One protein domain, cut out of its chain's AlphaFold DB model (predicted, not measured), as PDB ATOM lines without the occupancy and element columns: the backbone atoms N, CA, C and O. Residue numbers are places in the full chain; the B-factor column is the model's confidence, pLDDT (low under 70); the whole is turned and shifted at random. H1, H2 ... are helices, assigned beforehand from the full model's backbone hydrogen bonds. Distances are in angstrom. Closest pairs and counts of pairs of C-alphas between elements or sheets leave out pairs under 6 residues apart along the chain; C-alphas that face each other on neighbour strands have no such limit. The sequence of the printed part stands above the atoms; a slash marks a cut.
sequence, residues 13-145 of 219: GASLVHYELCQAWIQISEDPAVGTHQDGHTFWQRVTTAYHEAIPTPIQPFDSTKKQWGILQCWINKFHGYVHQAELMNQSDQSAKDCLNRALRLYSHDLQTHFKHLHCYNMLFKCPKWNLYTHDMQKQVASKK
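This is residues 13 to 145 of the 219 residues of the protein "NAM-associated domain-containing protein" of Puccinia graminis f. sp. tritici (strain CRL 75-36-700-3 / race SCCL) (UniProt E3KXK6). A long helix, H3, makes a spine crossed near its start by H1 and H2 and near its other end by H4. Short H5 packs beside H1 near the middle, and H6 runs outward to a free-standing end, residues 139 to 145. The printed part has 133 residues with six named helices, H1 to H6 in chain order, and no named strand: all helix. It is compact, with a radius of gyration of the C-alphas of 16.4 A, and spans 46 by 34 by 26 A.

H3, residues 62 to 88, and H1, residues 13 to 30, are the hubs, touching three helices each. They touch about perpendicular, 88 degrees, closest at C-alphas 18 and 72, 7.0 A. H2, residues 40 to 54, touches H3 about perpendicular, 88 degrees, with C-alphas 48 and 62 closest at 6.0 A. H1 and H2 touch at a steep tilt of 52 degrees, opposite ways; C-alphas 24 and 51 are closest, 5.2 A. H4, residues 96 to 111, touches residues 79 to 87 of H3 at a tilt of 69.8 degrees, only just steep, opposite ways; C-alphas 83 and 103 are closest, 4.9 A. H5, residues 118 to 124, touches H1 at a shallow tilt of 12 degrees, the same way; C-alphas 19 and 120 are closest, 5.7 A. H6, residues 128 to 145, is near H3; H4 and H6 are apart. Every O i to N i+4 pair is within hydrogen-bond range in H1, H4, H5 and H6; H2 has 10 of 11 and H3 22 of 23.

H3 is 38.5 A long, from C-alpha 62 at (118.563, 115.085, 163.685). H6 is 26.3 A, ending at C-alpha 145 at (121.214, 148.588, 148.678). H1 is 26.1 A, H4 22.2 A, H2 21.7 A and H5 10.0 A.

C-alphas 59 and 92 are the two farthest apart, 49.3 A. The printed part has no cut and no long link. Residues 13, 34 to 37, 91 and 145 have pLDDT under 70.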
ATOM      1  N   GLY A  13      98.387 119.738 165.110       67.19
ATOM      2  CA  GLY A  13      99.585 118.940 165.360       67.19
ATOM      3  C   GLY A  13     100.830 119.564 164.738       67.19
ATOM      4  O   GLY A  13     101.865 119.669 165.392       67.19
ATOM      5  N   ALA A  14     100.722 120.080 163.512       70.56
ATOM      6  CA  ALA A  14     101.831 120.780 162.860       70.56
ATOM      7  C   ALA A  14     102.211 122.088 163.578       70.56
ATOM      8  O   ALA A  14     103.375 122.487 163.571       70.56
ATOM      9  N   SER A  15     101.246 122.774 164.198       77.75
ATOM     10  CA  SER A  15     101.515 123.988 164.979       77.75
ATOM     11  C   SER A  15     102.259 123.668 166.282       77.75
ATOM     12  O   SER A  15     103.234 124.345 166.610       77.75
ATOM     13  N   LEU A  16     101.871 122.581 166.963       86.50
ATOM     14  CA  LEU A  16     102.528 122.107 168.184       86.50
ATOM     15  C   LEU A  16     103.983 121.682 167.937       86.50
ATOM     16  O   LEU A  16     104.873 122.079 168.680       86.50
ATOM     17  N   VAL A  17     104.247 120.952 166.850       89.69
ATOM     18  CA  VAL A  17     105.613 120.537 166.478       89.69
ATOM     19  C   VAL A  17     106.550 121.739 166.325       89.69
ATOM     20  O   VAL A  17     107.656 121.745 166.859       89.69
ATOM     21  N   HIS A  18     106.112 122.787 165.622       92.25
ATOM     22  CA  HIS A  18     106.928 123.991 165.450       92.25
ATOM     23  C   HIS A  18     107.094 124.787 166.746       92.25
ATOM     24  O   HIS A  18     108.132 125.417 166.946       92.25
ATOM     25  N   TYR A  19     106.082 124.769 167.613       92.88
ATOM     26  CA  TYR A  19     106.150 125.401 168.922       92.88
ATOM     27  C   TYR A  19     107.231 124.755 169.800       92.88
ATOM     28  O   TYR A  19     108.155 125.448 170.226       92.88
ATOM     29  N   GLU A  20     107.180 123.434 169.977       94.25
ATOM     30  CA  GLU A  20     108.155 122.703 170.799       94.25
ATOM     31  C   GLU A  20     109.566 122.787 170.213       94.25
ATOM     32  O   GLU A  20     110.553 122.932 170.935       94.25
ATOM     33  N   LEU A  21     109.686 122.794 168.882       94.56
ATOM     34  CA  LEU A  21     110.973 122.997 168.223       94.56
ATOM     35  C   LEU A  21     111.559 124.392 168.499       94.56
ATOM     36  O   LEU A  21     112.763 124.520 168.732       94.56
ATOM     37  N   CYS A  22     110.726 125.437 168.500       95.06
ATOM     38  CA  CYS A  22     111.141 126.776 168.918       95.06
ATOM     39  C   CYS A  22     111.585 126.811 170.375       95.06
ATOM     40  O   CYS A  22     112.619 127.409 170.673       95.06
ATOM     41  N   GLN A  23     110.832 126.165 171.261       94.75
ATOM     42  CA  GLN A  23     111.151 126.105 172.680       94.75
ATOM     43  C   GLN A  23     112.503 125.426 172.922       94.75
ATOM     44  O   GLN A  23     113.377 126.018 173.558       94.75
ATOM     45  N   ALA A  24     112.720 124.251 172.329       94.94
ATOM     46  CA  ALA A  24     113.980 123.520 172.417       94.94
ATOM     47  C   ALA A  24     115.161 124.333 171.861       94.94
ATOM     48  O   ALA A  24     116.226 124.396 172.473       94.94
ATOM     49  N   TRP A  25     114.982 125.001 170.715       94.62
ATOM     50  CA  TRP A  25     116.037 125.835 170.138       94.62
ATOM     51  C   TRP A  25     116.415 127.013 171.043       94.62
ATOM     52  O   TRP A  25     117.604 127.306 171.185       94.62
ATOM     53  N   ILE A  26     115.427 127.680 171.653       94.12
ATOM     54  CA  ILE A  26     115.651 128.804 172.575       94.12
ATOM     55  C   ILE A  26     116.381 128.316 173.826       94.12
ATOM     56  O   ILE A  26     117.415 128.886 174.166       94.12
ATOM     57  N   GLN A  27     115.918 127.221 174.439       93.19
ATOM     58  CA  GLN A  27     116.538 126.628 175.627       93.19
ATOM     59  C   GLN A  27     118.034 126.368 175.418       93.19
ATOM     60  O   GLN A  27     118.853 126.796 176.222       93.19
ATOM     61  N   ILE A  28     118.408 125.717 174.312       92.75
ATOM     62  CA  ILE A  28     119.821 125.422 174.024       92.75
ATOM     63  C   ILE A  28     120.593 126.676 173.598       92.75
ATOM     64  O   ILE A  28     121.796 126.777 173.820       92.75
ATOM     65  N   SER A  29     119.929 127.647 172.968       89.25
ATOM     66  CA  SER A  29     120.572 128.892 172.536       89.25
ATOM     67  C   SER A  29     120.923 129.835 173.679       89.25
ATOM     68  O   SER A  29     121.848 130.633 173.503       89.25
ATOM     69  N   GLU A  30     120.183 129.759 174.782       89.25
ATOM     70  CA  GLU A  30     120.338 130.592 175.978       89.25
ATOM     71  C   GLU A  30     121.037 129.860 177.131       89.25
ATOM     72  O   GLU A  30     121.331 130.486 178.147       89.25
ATOM     73  N   ASP A  31     121.347 128.568 176.981       87.62
ATOM     74  CA  ASP A  31     122.040 127.786 178.003       87.62
ATOM     75  C   ASP A  31     123.491 128.294 178.201       87.62
ATOM     76  O   ASP A  31     124.333 128.153 177.303       87.62
ATOM     77  N   PRO A  32     123.822 128.869 179.378       79.56
ATOM     78  CA  PRO A  32     125.134 129.449 179.650       79.56
ATOM     79  C   PRO A  32     126.248 128.400 179.755       79.56
ATOM     80  O   PRO A  32     127.419 128.742 179.591       79.56
ATOM     81  N   ALA A  33     125.912 127.129 180.011       76.69
ATOM     82  CA  ALA A  33     126.885 126.039 180.044       76.69
ATOM     83  C   ALA A  33     127.403 125.694 178.637       76.69
ATOM     84  O   ALA A  33     128.454 125.063 178.476       76.69
ATOM     85  N   VAL A  34     126.687 126.121 177.595       69.56
ATOM     86  CA  VAL A  34     127.066 125.944 176.196       69.56
ATOM     87  C   VAL A  34     127.862 127.164 175.751       69.56
ATOM     88  O   VAL A  34     127.347 128.090 175.129       69.56
ATOM     89  N   GLY A  35     129.147 127.185 176.109       63.06
ATOM     90  CA  GLY A  35     130.057 128.258 175.711       63.06
ATOM     91  C   GLY A  35     130.044 128.534 174.196       63.06
ATOM     92  O   GLY A  35     129.684 127.687 173.378       63.06
ATOM     93  N   THR A  36     130.499 129.727 173.808       66.50
ATOM     94  CA  THR A  36     130.458 130.282 172.436       66.50
ATOM     95  C   THR A  36     131.140 129.415 171.357       66.50
ATOM     96  O   THR A  36     130.931 129.643 170.169       66.50
ATOM     97  N   HIS A  37     131.924 128.404 171.747       67.56
ATOM     98  CA  HIS A  37     132.722 127.538 170.868       67.56
ATOM     99  C   HIS A  37     132.144 126.123 170.678       67.56
ATOM    100  O   HIS A  37     132.895 125.154 170.573       67.56
ATOM    101  N   GLN A  38     130.821 125.967 170.634       77.06
ATOM    102  CA  GLN A  38     130.217 124.686 170.266       77.06
ATOM    103  C   GLN A  38     130.189 124.505 168.737       77.06
ATOM    104  O   GLN A  38     129.795 125.417 168.008       77.06
ATOM    105  N   ASP A  39     130.555 123.316 168.246       86.44
ATOM    106  CA  ASP A  39     130.310 122.952 166.848       86.44
ATOM    107  C   ASP A  39     128.800 122.846 166.558       86.44
ATOM    108  O   ASP A  39     127.994 122.420 167.395       86.44
ATOM    109  N   GLY A  40     128.409 123.222 165.339       87.56
ATOM    110  CA  GLY A  40     127.011 123.256 164.922       87.56
ATOM    111  C   GLY A  40     126.326 121.889 164.999       87.56
ATOM    112  O   GLY A  40     125.122 121.837 165.251       87.56
ATOM    113  N   HIS A  41     127.058 120.786 164.821       89.75
ATOM    114  CA  HIS A  41     126.498 119.448 164.977       89.75
ATOM    115  C   HIS A  41     126.051 119.203 166.420       89.75
ATOM    116  O   HIS A  41     124.896 118.855 166.657       89.75
ATOM    117  N   THR A  42     126.924 119.460 167.397       90.81
ATOM    118  CA  THR A  42     126.601 119.252 168.815       90.81
ATOM    119  C   THR A  42     125.449 120.152 169.268       90.81
ATOM    120  O   THR A  42     124.613 119.719 170.061       90.81
ATOM    121  N   PHE A  43     125.359 121.382 168.746       90.75
ATOM    122  CA  PHE A  43     124.231 122.276 169.027       90.75
ATOM    123  C   PHE A  43     122.906 121.632 168.608       90.75
ATOM    124  O   PHE A  43     121.996 121.466 169.418       90.75
ATOM    125  N   TRP A  44     122.818 121.199 167.350       92.69
ATOM    126  CA  TRP A  44     121.599 120.601 166.811       92.69
ATOM    127  C   TRP A  44     121.274 119.238 167.433       92.69
ATOM    128  O   TRP A  44     120.096 118.894 167.536       92.69
ATOM    129  N   GLN A  45     122.276 118.483 167.895       92.56
ATOM    130  CA  GLN A  45     122.049 117.259 168.667       92.56
ATOM    131  C   GLN A  45     121.316 117.580 169.968       92.56
ATOM    132  O   GLN A  45     120.283 116.975 170.233       92.56
ATOM    133  N   ARG A  46     121.774 118.586 170.723       93.06
ATOM    134  CA  ARG A  46     121.117 119.017 171.967       93.06
ATOM    135  C   ARG A  46     119.711 119.556 171.729       93.06
ATOM    136  O   ARG A  46     118.802 119.190 172.461       93.06
ATOM    137  N   VAL A  47     119.518 120.361 170.681       93.38
ATOM    138  CA  VAL A  47     118.178 120.845 170.297       93.38
ATOM    139  C   VAL A  47     117.259 119.672 169.974       93.38
ATOM    140  O   VAL A  47     116.114 119.650 170.409       93.38
ATOM    141  N   THR A  48     117.762 118.677 169.242       93.25
ATOM    142  CA  THR A  48     116.991 117.475 168.917       93.25
ATOM    143  C   THR A  48     116.643 116.693 170.179       93.25
ATOM    144  O   THR A  48     115.496 116.286 170.317       93.25
ATOM    145  N   THR A  49     117.579 116.515 171.113       93.12
ATOM    146  CA  THR A  49     117.309 115.861 172.402       93.12
ATOM    147  C   THR A  49     116.225 116.599 173.186       93.12
ATOM    148  O   THR A  49     115.213 115.986 173.506       93.12
ATOM    149  N   ALA A  50     116.370 117.911 173.396       93.50
ATOM    150  CA  ALA A  50     115.390 118.723 174.121       93.50
ATOM    151  C   ALA A  50     114.002 118.716 173.450       93.50
ATOM    152  O   ALA A  50     112.978 118.652 174.120       93.50
ATOM    153  N   TYR A  51     113.945 118.713 172.115       93.44
ATOM    154  CA  TYR A  51     112.684 118.584 171.380       93.44
ATOM    155  C   TYR A  51     111.986 117.235 171.641       93.44
ATOM    156  O   TYR A  51     110.766 117.196 171.802       93.44
ATOM    157  N   HIS A  52     112.737 116.132 171.719       92.25
ATOM    158  CA  HIS A  52     112.169 114.803 171.980       92.25
ATOM    159  C   HIS A  52     111.745 114.586 173.432       92.25
ATOM    160  O   HIS A  52     110.915 113.717 173.689       92.25
ATOM    161  N   GLU A  53     112.271 115.373 174.373       91.88
ATOM    162  CA  GLU A  53     111.758 115.398 175.746       91.88
ATOM    163  C   GLU A  53     110.310 115.918 175.783       91.88
ATOM    164  O   GLU A  53     109.500 115.414 176.558       91.88
ATOM    165  N   ALA A  54     109.964 116.867 174.905       88.56
ATOM    166  CA  ALA A  54     108.610 117.413 174.783       88.56
ATOM    167  C   ALA A  54     107.702 116.597 173.844       88.56
ATOM    168  O   ALA A  54     106.519 116.403 174.134       88.56
ATOM    169  N   ILE A  55     108.239 116.097 172.724       87.88
ATOM    170  CA  ILE A  55     107.516 115.267 171.746       87.88
ATOM    171  C   ILE A  55     108.270 113.942 171.543       87.88
ATOM    172  O   ILE A  55     109.076 113.818 170.617       87.88
ATOM    173  N   PRO A  56     107.994 112.914 172.368       83.75
ATOM    174  CA  PRO A  56     108.713 111.640 172.300       83.75
ATOM    175  C   PRO A  56     108.400 110.817 171.045       83.75
ATOM    176  O   PRO A  56     109.201 109.976 170.633       83.75
ATOM    177  N   THR A  57     107.228 111.026 170.432       78.88
ATOM    178  CA  THR A  57     106.752 110.222 169.300       78.88
ATOM    179  C   THR A  57     106.077 111.067 168.213       78.88
ATOM    180  O   THR A  57     105.219 111.886 168.547       78.88
ATOM    181  N   PRO A  58     106.353 110.810 166.921       80.00
ATOM    182  CA  PRO A  58     107.390 109.908 166.419       80.00
ATOM    183  C   PRO A  58     108.795 110.488 166.638       80.00
ATOM    184  O   PRO A  58     108.983 111.701 166.559       80.00
ATOM    185  N   ILE A  59     109.778 109.609 166.858       75.75
ATOM    186  CA  ILE A  59     111.186 110.012 166.945       75.75
ATOM    187  C   ILE A  59     111.617 110.560 165.577       75.75
ATOM    188  O   ILE A  59     111.597 109.854 164.569       75.75
ATOM    189  N   GLN A  60     111.990 111.833 165.547       77.00
ATOM    190  CA  GLN A  60     112.516 112.543 164.393       77.00
ATOM    191  C   GLN A  60     114.050 112.464 164.379       77.00
ATOM    192  O   GLN A  60     114.704 112.776 165.376       77.00
ATOM    193  N   PRO A  61     114.672 112.104 163.247       77.81
ATOM    194  CA  PRO A  61     116.121 112.158 163.141       77.81
ATOM    195  C   PRO A  61     116.613 113.612 163.187       77.81
ATOM    196  O   PRO A  61     115.919 114.533 162.752       77.81
ATOM    197  N   PHE A  62     117.853 113.799 163.640       80.69
ATOM    198  CA  PHE A  62     118.563 115.085 163.685       80.69
ATOM    199  C   PHE A  62     118.381 115.933 162.411       80.69
ATOM    200  O   PHE A  62     118.045 117.118 162.481       80.69
ATOM    201  N   ASP A  63     118.553 115.315 161.237       85.31
ATOM    202  CA  ASP A  63     118.449 116.007 159.950       85.31
ATOM    203  C   ASP A  63     117.028 116.508 159.671       85.31
ATOM    204  O   ASP A  63     116.846 117.578 159.086       85.31
ATOM    205  N   SER A  64     116.016 115.767 160.132       88.50
ATOM    206  CA  SER A  64     114.617 116.182 160.037       88.50
ATOM    207  C   SER A  64     114.373 117.406 160.912       88.50
ATOM    208  O   SER A  64     113.897 118.419 160.406       88.50
ATOM    209  N   THR A  65     114.792 117.378 162.179       89.25
ATOM    210  CA  THR A  65     114.643 118.499 163.124       89.25
ATOM    211  C   THR A  65     115.283 119.781 162.593       89.25
ATOM    212  O   THR A  65     114.650 120.839 162.546       89.25
ATOM    213  N   LYS A  66     116.523 119.684 162.103       91.75
ATOM    214  CA  LYS A  66     117.238 120.819 161.509       91.75
ATOM    215  C   LYS A  66     116.551 121.338 160.244       91.75
ATOM    216  O   LYS A  66     116.474 122.550 160.032       91.75
ATOM    217  N   LYS A  67     116.036 120.442 159.395       92.31
ATOM    218  CA  LYS A  67     115.268 120.823 158.203       92.31
ATOM    219  C   LYS A  67     113.975 121.539 158.589       92.31
ATOM    220  O   LYS A  67     113.715 122.605 158.041       92.31
ATOM    221  N   GLN A  68     113.202 120.999 159.534       91.88
ATOM    222  CA  GLN A  68     111.969 121.619 160.030       91.88
ATOM    223  C   GLN A  68     112.239 123.016 160.582       91.88
ATOM    224  O   GLN A  68     111.538 123.961 160.228       91.88
ATOM    225  N   TRP A  69     113.322 123.177 161.347       94.56
ATOM    226  CA  TRP A  69     113.753 124.492 161.804       94.56
ATOM    227  C   TRP A  69     114.028 125.446 160.642       94.56
ATOM    228  O   TRP A  69     113.555 126.577 160.656       94.56
ATOM    229  N   GLY A  70     114.765 125.007 159.618       94.50
ATOM    230  CA  GLY A  70     115.058 125.845 158.454       94.50
ATOM    231  C   GLY A  70     113.796 126.319 157.729       94.50
ATOM    232  O   GLY A  70     113.724 127.468 157.285       94.50
ATOM    233  N   ILE A  71     112.776 125.463 157.645       93.56
ATOM    234  CA  ILE A  71     111.487 125.835 157.058       93.56
ATOM    235  C   ILE A  71     110.746 126.823 157.978       93.56
ATOM    236  O   ILE A  71     110.289 127.868 157.509       93.56
ATOM    237  N   LEU A  72     110.715 126.562 159.289       94.50
ATOM    238  CA  LEU A  72     110.124 127.455 160.286       94.50
ATOM    239  C   LEU A  72     110.753 128.848 160.266       94.50
ATOM    240  O   LEU A  72     110.057 129.857 160.146       94.50
ATOM    241  N   GLN A  73     112.080 128.895 160.281       94.12
ATOM    242  CA  GLN A  73     112.870 130.109 160.174       94.12
ATOM    243  C   GLN A  73     112.553 130.876 158.885       94.12
ATOM    244  O   GLN A  73     112.449 132.100 158.917       94.12
ATOM    245  N   CYS A  74     112.347 130.187 157.758       94.06
ATOM    246  CA  CYS A  74     111.940 130.821 156.504       94.06
ATOM    247  C   CYS A  74     110.579 131.527 156.636       94.06
ATOM    248  O   CYS A  74     110.455 132.697 156.261       94.06
ATOM    249  N   TRP A  75     109.571 130.864 157.213       94.69
ATOM    250  CA  TRP A  75     108.253 131.473 157.432       94.69
ATOM    251  C   TRP A  75     108.316 132.667 158.389       94.69
ATOM    252  O   TRP A  75     107.708 133.703 158.114       94.69
ATOM    253  N   ILE A  76     109.080 132.547 159.478       95.25
ATOM    254  CA  ILE A  76     109.262 133.604 160.481       95.25
ATOM    255  C   ILE A  76     109.994 134.803 159.881       95.25
ATOM    256  O   ILE A  76     109.530 135.930 160.033       95.25
ATOM    257  N   ASN A  77     111.086 134.584 159.148       94.38
ATOM    258  CA  ASN A  77     111.833 135.656 158.487       94.38
ATOM    259  C   ASN A  77     110.984 136.372 157.433       94.38
ATOM    260  O   ASN A  77     111.034 137.596 157.320       94.38
ATOM    261  N   LYS A  78     110.167 135.623 156.682       95.31
ATOM    262  CA  LYS A  78     109.227 136.213 155.725       95.31
ATOM    263  C   LYS A  78     108.216 137.113 156.436       95.31
ATOM    264  O   LYS A  78     108.014 138.244 156.007       95.31
ATOM    265  N   PHE A  79     107.619 136.641 157.532       96.44
ATOM    266  CA  PHE A  79     106.698 137.446 158.336       96.44
ATOM    267  C   PHE A  79     107.385 138.663 158.974       96.44
ATOM    268  O   PHE A  79     106.833 139.760 158.943       96.44
ATOM    269  N   HIS A  80     108.620 138.514 159.459       94.88
ATOM    270  CA  HIS A  80     109.420 139.617 159.994       94.88
ATOM    271  C   HIS A  80     109.617 140.745 158.966       94.88
ATOM    272  O   HIS A  80     109.610 141.912 159.342       94.88
ATOM    273  N   GLY A  81     109.708 140.428 157.670       93.88
ATOM    274  CA  GLY A  81     109.723 141.432 156.601       93.88
ATOM    275  C   GLY A  81     108.450 142.287 156.542       93.88
ATOM    276  O   GLY A  81     108.543 143.498 156.360       93.88
ATOM    277  N   TYR A  82     107.274 141.688 156.759       96.12
ATOM    278  CA  TYR A  82     106.004 142.420 156.842       96.12
ATOM    279  C   TYR A  82     105.895 143.258 158.116       96.12
ATOM    280  O   TYR A  82     105.341 144.353 158.072       96.12
ATOM    281  N   VAL A  83     106.438 142.768 159.235       94.31
ATOM    282  CA  VAL A  83     106.538 143.555 160.475       94.31
ATOM    283  C   VAL A  83     107.413 144.777 160.239       94.31
ATOM    284  O   VAL A  83     106.960 145.891 160.457       94.31
ATOM    285  N   HIS A  84     108.597 144.591 159.659       92.00
ATOM    286  CA  HIS A  84     109.478 145.701 159.316       92.00
ATOM    287  C   HIS A  84     108.826 146.692 158.337       92.00
ATOM    288  O   HIS A  84     108.940 147.903 158.499       92.00
ATOM    289  N   GLN A  85     108.091 146.207 157.334       93.12
ATOM    290  CA  GLN A  85     107.333 147.075 156.433       93.12
ATOM    291  C   GLN A  85     106.259 147.877 157.181       93.12
ATOM    292  O   GLN A  85     106.111 149.072 156.936       93.12
ATOM    293  N   ALA A  86     105.529 147.246 158.104       93.81
ATOM    294  CA  ALA A  86     104.542 147.922 158.935       93.81
ATOM    295  C   ALA A  86     105.190 148.982 159.845       93.81
ATOM    296  O   ALA A  86     104.638 150.070 159.969       93.81
ATOM    297  N   GLU A  87     106.368 148.704 160.413       91.19
ATOM    298  CA  GLU A  87     107.156 149.658 161.207       91.19
ATOM    299  C   GLU A  87     107.579 150.875 160.374       91.19
ATOM    300  O   GLU A  87     107.455 152.004 160.833       91.19
ATOM    301  N   LEU A  88     108.016 150.673 159.126       90.25
ATOM    302  CA  LEU A  88     108.390 151.770 158.222       90.25
ATOM    303  C   LEU A  88     107.195 152.639 157.801       90.25
ATOM    304  O   LEU A  88     107.364 153.817 157.497       90.25
ATOM    305  N   MET A  89     105.994 152.059 157.752       88.06
ATOM    306  CA  MET A  89     104.752 152.771 157.434       88.06
ATOM    307  C   MET A  89     104.113 153.438 158.656       88.06
ATOM    308  O   MET A  89     103.080 154.101 158.507       88.06
ATOM    309  N   ASN A  90     104.671 153.254 159.857       81.94
ATOM    310  CA  ASN A  90     104.144 153.896 161.050       81.94
ATOM    311  C   ASN A  90     104.372 155.408 160.971       81.94
ATOM    312  O   ASN A  90     105.462 155.921 161.201       81.94
ATOM    313  N   GLN A  91     103.291 156.116 160.668       69.00
ATOM    314  CA  GLN A  91     103.118 157.515 161.027       69.00
ATOM    315  C   GLN A  91     102.758 157.545 162.522       69.00
ATOM    316  O   GLN A  91     102.062 156.639 162.991       69.00
ATOM    317  N   SER A  92     103.330 158.507 163.247       71.62
ATOM    318  CA  SER A  92     103.418 158.628 164.715       71.62
ATOM    319  C   SER A  92     102.186 158.159 165.515       71.62
ATOM    320  O   SER A  92     101.054 158.296 165.064       71.62
ATOM    321  N   ASP A  93     102.452 157.628 166.718       72.31
ATOM    322  CA  ASP A  93     101.524 157.098 167.745       72.31
ATOM    323  C   ASP A  93     100.925 155.687 167.565       72.31
ATOM    324  O   ASP A  93     100.080 155.269 168.356       72.31
ATOM    325  N   GLN A  94     101.392 154.873 166.612       80.25
ATOM    326  CA  GLN A  94     100.966 153.463 166.541       80.25
ATOM    327  C   GLN A  94     101.715 152.566 167.542       80.25
ATOM    328  O   GLN A  94     102.946 152.542 167.581       80.25
ATOM    329  N   SER A  95     100.968 151.768 168.315       89.06
ATOM    330  CA  SER A  95     101.529 150.784 169.250       89.06
ATOM    331  C   SER A  95     102.237 149.640 168.511       89.06
ATOM    332  O   SER A  95     101.893 149.299 167.377       89.06
ATOM    333  N   ALA A  96     103.164 148.944 169.183       88.56
ATOM    334  CA  ALA A  96     103.751 147.696 168.680       88.56
ATOM    335  C   ALA A  96     102.674 146.648 168.326       88.56
ATOM    336  O   ALA A  96     102.806 145.912 167.347       88.56
ATOM    337  N   LYS A  97     101.563 146.625 169.076       90.69
ATOM    338  CA  LYS A  97     100.408 145.767 168.776       90.69
ATOM    339  C   LYS A  97      99.738 146.151 167.453       90.69
ATOM    340  O   LYS A  97      99.358 145.269 166.685       90.69
ATOM    341  N   ASP A  98      99.609 147.444 167.174       92.50
ATOM    342  CA  ASP A  98      99.003 147.937 165.933       92.50
ATOM    343  C   ASP A  98      99.892 147.638 164.733       92.50
ATOM    344  O   ASP A  98      99.400 147.191 163.694       92.50
ATOM    345  N   CYS A  99     101.205 147.784 164.910       92.75
ATOM    346  CA  CYS A  99     102.197 147.401 163.920       92.75
ATOM    347  C   CYS A  99     102.111 145.903 163.580       92.75
ATOM    348  O   CYS A  99     101.995 145.533 162.410       92.75
ATOM    349  N   LEU A 100     102.055 145.034 164.597       93.88
ATOM    350  CA  LEU A 100     101.910 143.590 164.406       93.88
ATOM    351  C   LEU A 100     100.589 143.231 163.705       93.88
ATOM    352  O   LEU A 100     100.575 142.426 162.773       93.88
ATOM    353  N   ASN A 101      99.480 143.863 164.099       95.00
ATOM    354  CA  ASN A 101      98.182 143.674 163.445       95.00
ATOM    355  C   ASN A 101      98.204 144.127 161.981       95.00
ATOM    356  O   ASN A 101      97.642 143.455 161.114       95.00
ATOM    357  N   ARG A 102      98.866 145.247 161.680       95.19
ATOM    358  CA  ARG A 102      99.072 145.724 160.308       95.19
ATOM    359  C   ARG A 102      99.892 144.719 159.501       95.19
ATOM    360  O   ARG A 102      99.483 144.371 158.397       95.19
ATOM    361  N   ALA A 103     100.980 144.195 160.061       96.56
ATOM    362  CA  ALA A 103     101.807 143.176 159.419       96.56
ATOM    363  C   ALA A 103     101.022 141.894 159.100       96.56
ATOM    364  O   ALA A 103     101.144 141.354 158.002       96.56
ATOM    365  N   LEU A 104     100.162 141.434 160.017       96.81
ATOM    366  CA  LEU A 104      99.275 140.285 159.789       96.81
ATOM    367  C   LEU A 104      98.296 140.526 158.632       96.81
ATOM    368  O   LEU A 104      98.061 139.618 157.830       96.81
ATOM    369  N   ARG A 105      97.747 141.744 158.519       96.94
ATOM    370  CA  ARG A 105      96.873 142.125 157.398       96.94
ATOM    371  C   ARG A 105      97.637 142.147 156.076       96.94
ATOM    372  O   ARG A 105      97.151 141.561 155.115       96.94
ATOM    373  N   LEU A 106      98.827 142.754 156.041       96.94
ATOM    374  CA  LEU A 106      99.684 142.788 154.848       96.94
ATOM    375  C   LEU A 106     100.068 141.373 154.391       96.94
ATOM    376  O   LEU A 106      99.878 141.031 153.229       96.94
ATOM    377  N   TYR A 107     100.517 140.519 155.316       97.75
ATOM    378  CA  TYR A 107     100.848 139.122 155.022       97.75
ATOM    379  C   TYR A 107      99.653 138.374 154.421       97.75
ATOM    380  O   TYR A 107      99.793 137.680 153.414       97.75
ATOM    381  N   SER A 108      98.474 138.526 155.033       97.25
ATOM    382  CA  SER A 108      97.264 137.822 154.596       97.25
ATOM    383  C   SER A 108      96.778 138.299 153.234       97.25
ATOM    384  O   SER A 108      96.355 137.481 152.420       97.25
ATOM    385  N   HIS A 109      96.874 139.602 152.978       96.88
ATOM    386  CA  HIS A 109      96.555 140.200 151.689       96.88
ATOM    387  C   HIS A 109      97.503 139.706 150.586       96.88
ATOM    388  O   HIS A 109      97.053 139.271 149.530       96.88
ATOM    389  N   ASP A 110      98.810 139.703 150.827       97.00
ATOM    390  CA  ASP A 110      99.783 139.399 149.774       97.00
ATOM    391  C   ASP A 110      99.917 137.899 149.497       97.00
ATOM    392  O   ASP A 110     100.136 137.486 148.360       97.00
ATOM    393  N   LEU A 111      99.800 137.063 150.532       95.00
ATOM    394  CA  LEU A 111      99.985 135.614 150.420       95.00
ATOM    395  C   LEU A 111      98.673 134.839 150.357       95.00
ATOM    396  O   LEU A 111      98.707 133.613 150.250       95.00
ATOM    397  N   GLN A 112      97.536 135.536 150.437       96.31
ATOM    398  CA  GLN A 112      96.196 134.945 150.403       96.31
ATOM    399  C   GLN A 112      96.018 133.837 151.461       96.31
ATOM    400  O   GLN A 112      95.292 132.863 151.268       96.31
ATOM    401  N   THR A 113      96.721 133.962 152.592       93.38
ATOM    402  CA  THR A 113      96.704 133.004 153.704       93.38
ATOM    403  C   THR A 113      97.100 133.678 155.012       93.38
ATOM    404  O   THR A 113      97.920 134.592 155.024       93.38
ATOM    405  N   HIS A 114      96.554 133.213 156.134       93.56
ATOM    406  CA  HIS A 114      96.919 133.732 157.449       93.56
ATOM    407  C   HIS A 114      98.282 133.198 157.907       93.56
ATOM    408  O   HIS A 114      98.661 132.058 157.623       93.56
ATOM    409  N   PHE A 115      99.012 134.005 158.676       94.56
ATOM    410  CA  PHE A 115     100.249 133.551 159.304       94.56
ATOM    411  C   PHE A 115      99.942 132.585 160.456       94.56
ATOM    412  O   PHE A 115      99.246 132.939 161.405       94.56
ATOM    413  N   LYS A 116     100.466 131.358 160.372       92.69
ATOM    414  CA  LYS A 116     100.157 130.264 161.314       92.69
ATOM    415  C   LYS A 116     101.088 130.201 162.529       92.69
ATOM    416  O   LYS A 116     100.732 129.601 163.533       92.69
ATOM    417  N   HIS A 117     102.264 130.827 162.463       93.75
ATOM    418  CA  HIS A 117     103.340 130.656 163.453       93.75
ATOM    419  C   HIS A 117     103.537 131.891 164.344       93.75
ATOM    420  O   HIS A 117     104.663 132.242 164.695       93.75
ATOM    421  N   LEU A 118     102.444 132.579 164.702       93.69
ATOM    422  CA  LEU A 118     102.506 133.813 165.495       93.69
ATOM    423  C   LEU A 118     103.121 133.586 166.882       93.69
ATOM    424  O   LEU A 118     103.894 134.413 167.359       93.69
ATOM    425  N   HIS A 119     102.824 132.445 167.508       93.12
ATOM    426  CA  HIS A 119     103.377 132.101 168.816       93.12
ATOM    427  C   HIS A 119     104.893 131.868 168.755       93.12
ATOM    428  O   HIS A 119     105.639 132.503 169.497       93.12
ATOM    429  N   CYS A 120     105.360 131.075 167.782       94.62
ATOM    430  CA  CYS A 120     106.786 130.875 167.506       94.62
ATOM    431  C   CYS A 120     107.517 132.208 167.265       94.62
ATOM    432  O   CYS A 120     108.591 132.434 167.817       94.62
ATOM    433  N   TYR A 121     106.918 133.109 166.474       95.00
ATOM    434  CA  TYR A 121     107.470 134.444 166.229       95.00
ATOM    435  C   TYR A 121     107.628 135.240 167.532       95.00
ATOM    436  O   TYR A 121     108.706 135.765 167.802       95.00
ATOM    437  N   ASN A 122     106.585 135.288 168.365       93.50
ATOM    438  CA  ASN A 122     106.605 136.031 169.626       93.50
ATOM    439  C   ASN A 122     107.609 135.467 170.639       93.50
ATOM    440  O   ASN A 122     108.186 136.234 171.407       93.50
ATOM    441  N   MET A 123     107.816 134.148 170.662       93.56
ATOM    442  CA  MET A 123     108.852 133.528 171.492       93.56
ATOM    443  C   MET A 123     110.246 133.926 171.024       93.56
ATOM    444  O   MET A 123     111.053 134.405 171.816       93.56
ATOM    445  N   LEU A 124     110.520 133.768 169.728       93.38
ATOM    446  CA  LEU A 124     111.838 134.051 169.172       93.38
ATOM    447  C   LEU A 124     112.192 135.531 169.262       93.38
ATOM    448  O   LEU A 124     113.324 135.861 169.582       93.38
ATOM    449  N   PHE A 125     111.226 136.429 169.087       89.25
ATOM    450  CA  PHE A 125     111.456 137.866 169.235       89.25
ATOM    451  C   PHE A 125     111.841 138.289 170.665       89.25
ATOM    452  O   PHE A 125     112.414 139.357 170.869       89.25
ATOM    453  N   LYS A 126     111.561 137.464 171.679       89.12
ATOM    454  CA  LYS A 126     112.031 137.702 173.052       89.12
ATOM    455  C   LYS A 126     113.450 137.177 173.287       89.12
ATOM    456  O   LYS A 126     114.093 137.624 174.230       89.12
ATOM    457  N   CYS A 127     113.943 136.277 172.434       89.38
ATOM    458  CA  CYS A 127     115.278 135.701 172.537       89.38
ATOM    459  C   CYS A 127     116.343 136.723 172.086       89.38
ATOM    460  O   CYS A 127     116.362 137.118 170.911       89.38
ATOM    461  N   PRO A 128     117.289 137.133 172.955       87.69
ATOM    462  CA  PRO A 128     118.318 138.114 172.601       87.69
ATOM    463  C   PRO A 128     119.169 137.684 171.400       87.69
ATOM    464  O   PRO A 128     119.490 138.494 170.530       87.69
ATOM    465  N   LYS A 129     119.490 136.387 171.312       85.81
ATOM    466  CA  LYS A 129     120.292 135.819 170.219       85.81
ATOM    467  C   LYS A 129     119.583 135.931 168.870       85.81
ATOM    468  O   LYS A 129     120.216 136.251 167.865       85.81
ATOM    469  N   TRP A 130     118.270 135.704 168.851       87.25
ATOM    470  CA  TRP A 130     117.455 135.876 167.652       87.25
ATOM    471  C   TRP A 130     117.395 137.344 167.218       87.25
ATOM    472  O   TRP A 130     117.567 137.640 166.038       87.25
ATOM    473  N   ASN A 131     117.243 138.271 168.165       87.50
ATOM    474  CA  ASN A 131     117.224 139.706 167.867       87.50
ATOM    475  C   ASN A 131     118.556 140.212 167.296       87.50
ATOM    476  O   ASN A 131     118.576 141.033 166.379       87.50
ATOM    477  N   LEU A 132     119.686 139.688 167.781       87.50
ATOM    478  CA  LEU A 132     120.995 139.972 167.187       87.50
ATOM    479  C   LEU A 132     121.085 139.451 165.745       87.50
ATOM    480  O   LEU A 132     121.576 140.161 164.864       87.50
ATOM    481  N   TYR A 133     120.582 138.239 165.494       86.81
ATOM    482  CA  TYR A 133     120.533 137.646 164.157       86.81
ATOM    483  C   TYR A 133     119.679 138.473 163.182       86.81
ATOM    484  O   TYR A 133     120.128 138.767 162.070       86.81
ATOM    485  N   THR A 134     118.473 138.886 163.578       85.38
ATOM    486  CA  THR A 134     117.590 139.683 162.711       85.38
ATOM    487  C   THR A 134     118.185 141.060 162.417       85.38
ATOM    488  O   THR A 134     118.138 141.512 161.271       85.38
ATOM    489  N   HIS A 135     118.821 141.697 163.401       84.06
ATOM    490  CA  HIS A 135     119.491 142.984 163.216       84.06
ATOM    491  C   HIS A 135     120.702 142.899 162.269       84.06
ATOM    492  O   HIS A 135     120.868 143.767 161.408       84.06
ATOM    493  N   ASP A 136     121.531 141.849 162.362       85.50
ATOM    494  CA  ASP A 136     122.607 141.622 161.385       85.50
ATOM    495  C   ASP A 136     122.039 141.417 159.973       85.50
ATOM    496  O   ASP A 136     122.476 142.069 159.023       85.50
ATOM    497  N   MET A 137     120.982 140.608 159.835       82.00
ATOM    498  CA  MET A 137     120.316 140.405 158.545       82.00
ATOM    499  C   MET A 137     119.820 141.715 157.924       82.00
ATOM    500  O   MET A 137     120.033 141.944 156.730       82.00
ATOM    501  N   GLN A 138     119.229 142.611 158.717       81.50
ATOM    502  CA  GLN A 138     118.803 143.930 158.243       81.50
ATOM    503  C   GLN A 138     119.991 144.788 157.772       81.50
ATOM    504  O   GLN A 138     119.931 145.389 156.693       81.50
ATOM    505  N   LYS A 139     121.111 144.788 158.512       82.50
ATOM    506  CA  LYS A 139     122.343 145.497 158.116       82.50
ATOM    507  C   LYS A 139     122.908 144.989 156.791       82.50
ATOM    508  O   LYS A 139     123.295 145.796 155.944       82.50
ATOM    509  N   GLN A 140     122.918 143.672 156.578       79.94
ATOM    510  CA  GLN A 140     123.396 143.068 155.329       79.94
ATOM    511  C   GLN A 140     122.506 143.408 154.123       79.94
ATOM    512  O   GLN A 140     122.987 143.514 152.992       79.94
ATOM    513  N   VAL A 141     121.199 143.582 154.331       78.19
ATOM    514  CA  VAL A 141     120.279 144.026 153.271       78.19
ATOM    515  C   VAL A 141     120.480 145.514 152.965       78.19
ATOM    516  O   VAL A 141     120.492 145.903 151.795       78.19
ATOM    517  N   ALA A 142     120.695 146.345 153.987       77.19
ATOM    518  CA  ALA A 142     120.955 147.773 153.822       77.19
ATOM    519  C   ALA A 142     122.290 148.053 153.106       77.19
ATOM    520  O   ALA A 142     122.343 148.892 152.203       77.19
ATOM    521  N   SER A 143     123.357 147.316 153.440       76.44
ATOM    522  CA  SER A 143     124.673 147.466 152.799       76.44
ATOM    523  C   SER A 143     124.638 147.118 151.304       76.44
ATOM    524  O   SER A 143     125.211 147.841 150.488       76.44
ATOM    525  N   LYS A 144     123.880 146.082 150.916       73.25
ATOM    526  CA  LYS A 144     123.662 145.712 149.504       73.25
ATOM    527  C   LYS A 144     122.912 146.784 148.710       73.25
ATOM    528  O   LYS A 144     123.242 147.001 147.551       73.25
ATOM    529  N   LYS A 145     121.946 147.479 149.322       68.12
ATOM    530  CA  LYS A 145     121.214 148.588 148.678       68.12
ATOM    531  C   LYS A 145     122.073 149.847 148.499       68.12
ATOM    532  O   LYS A 145     121.827 150.620 147.579       68.12
TER     533      LYS A 145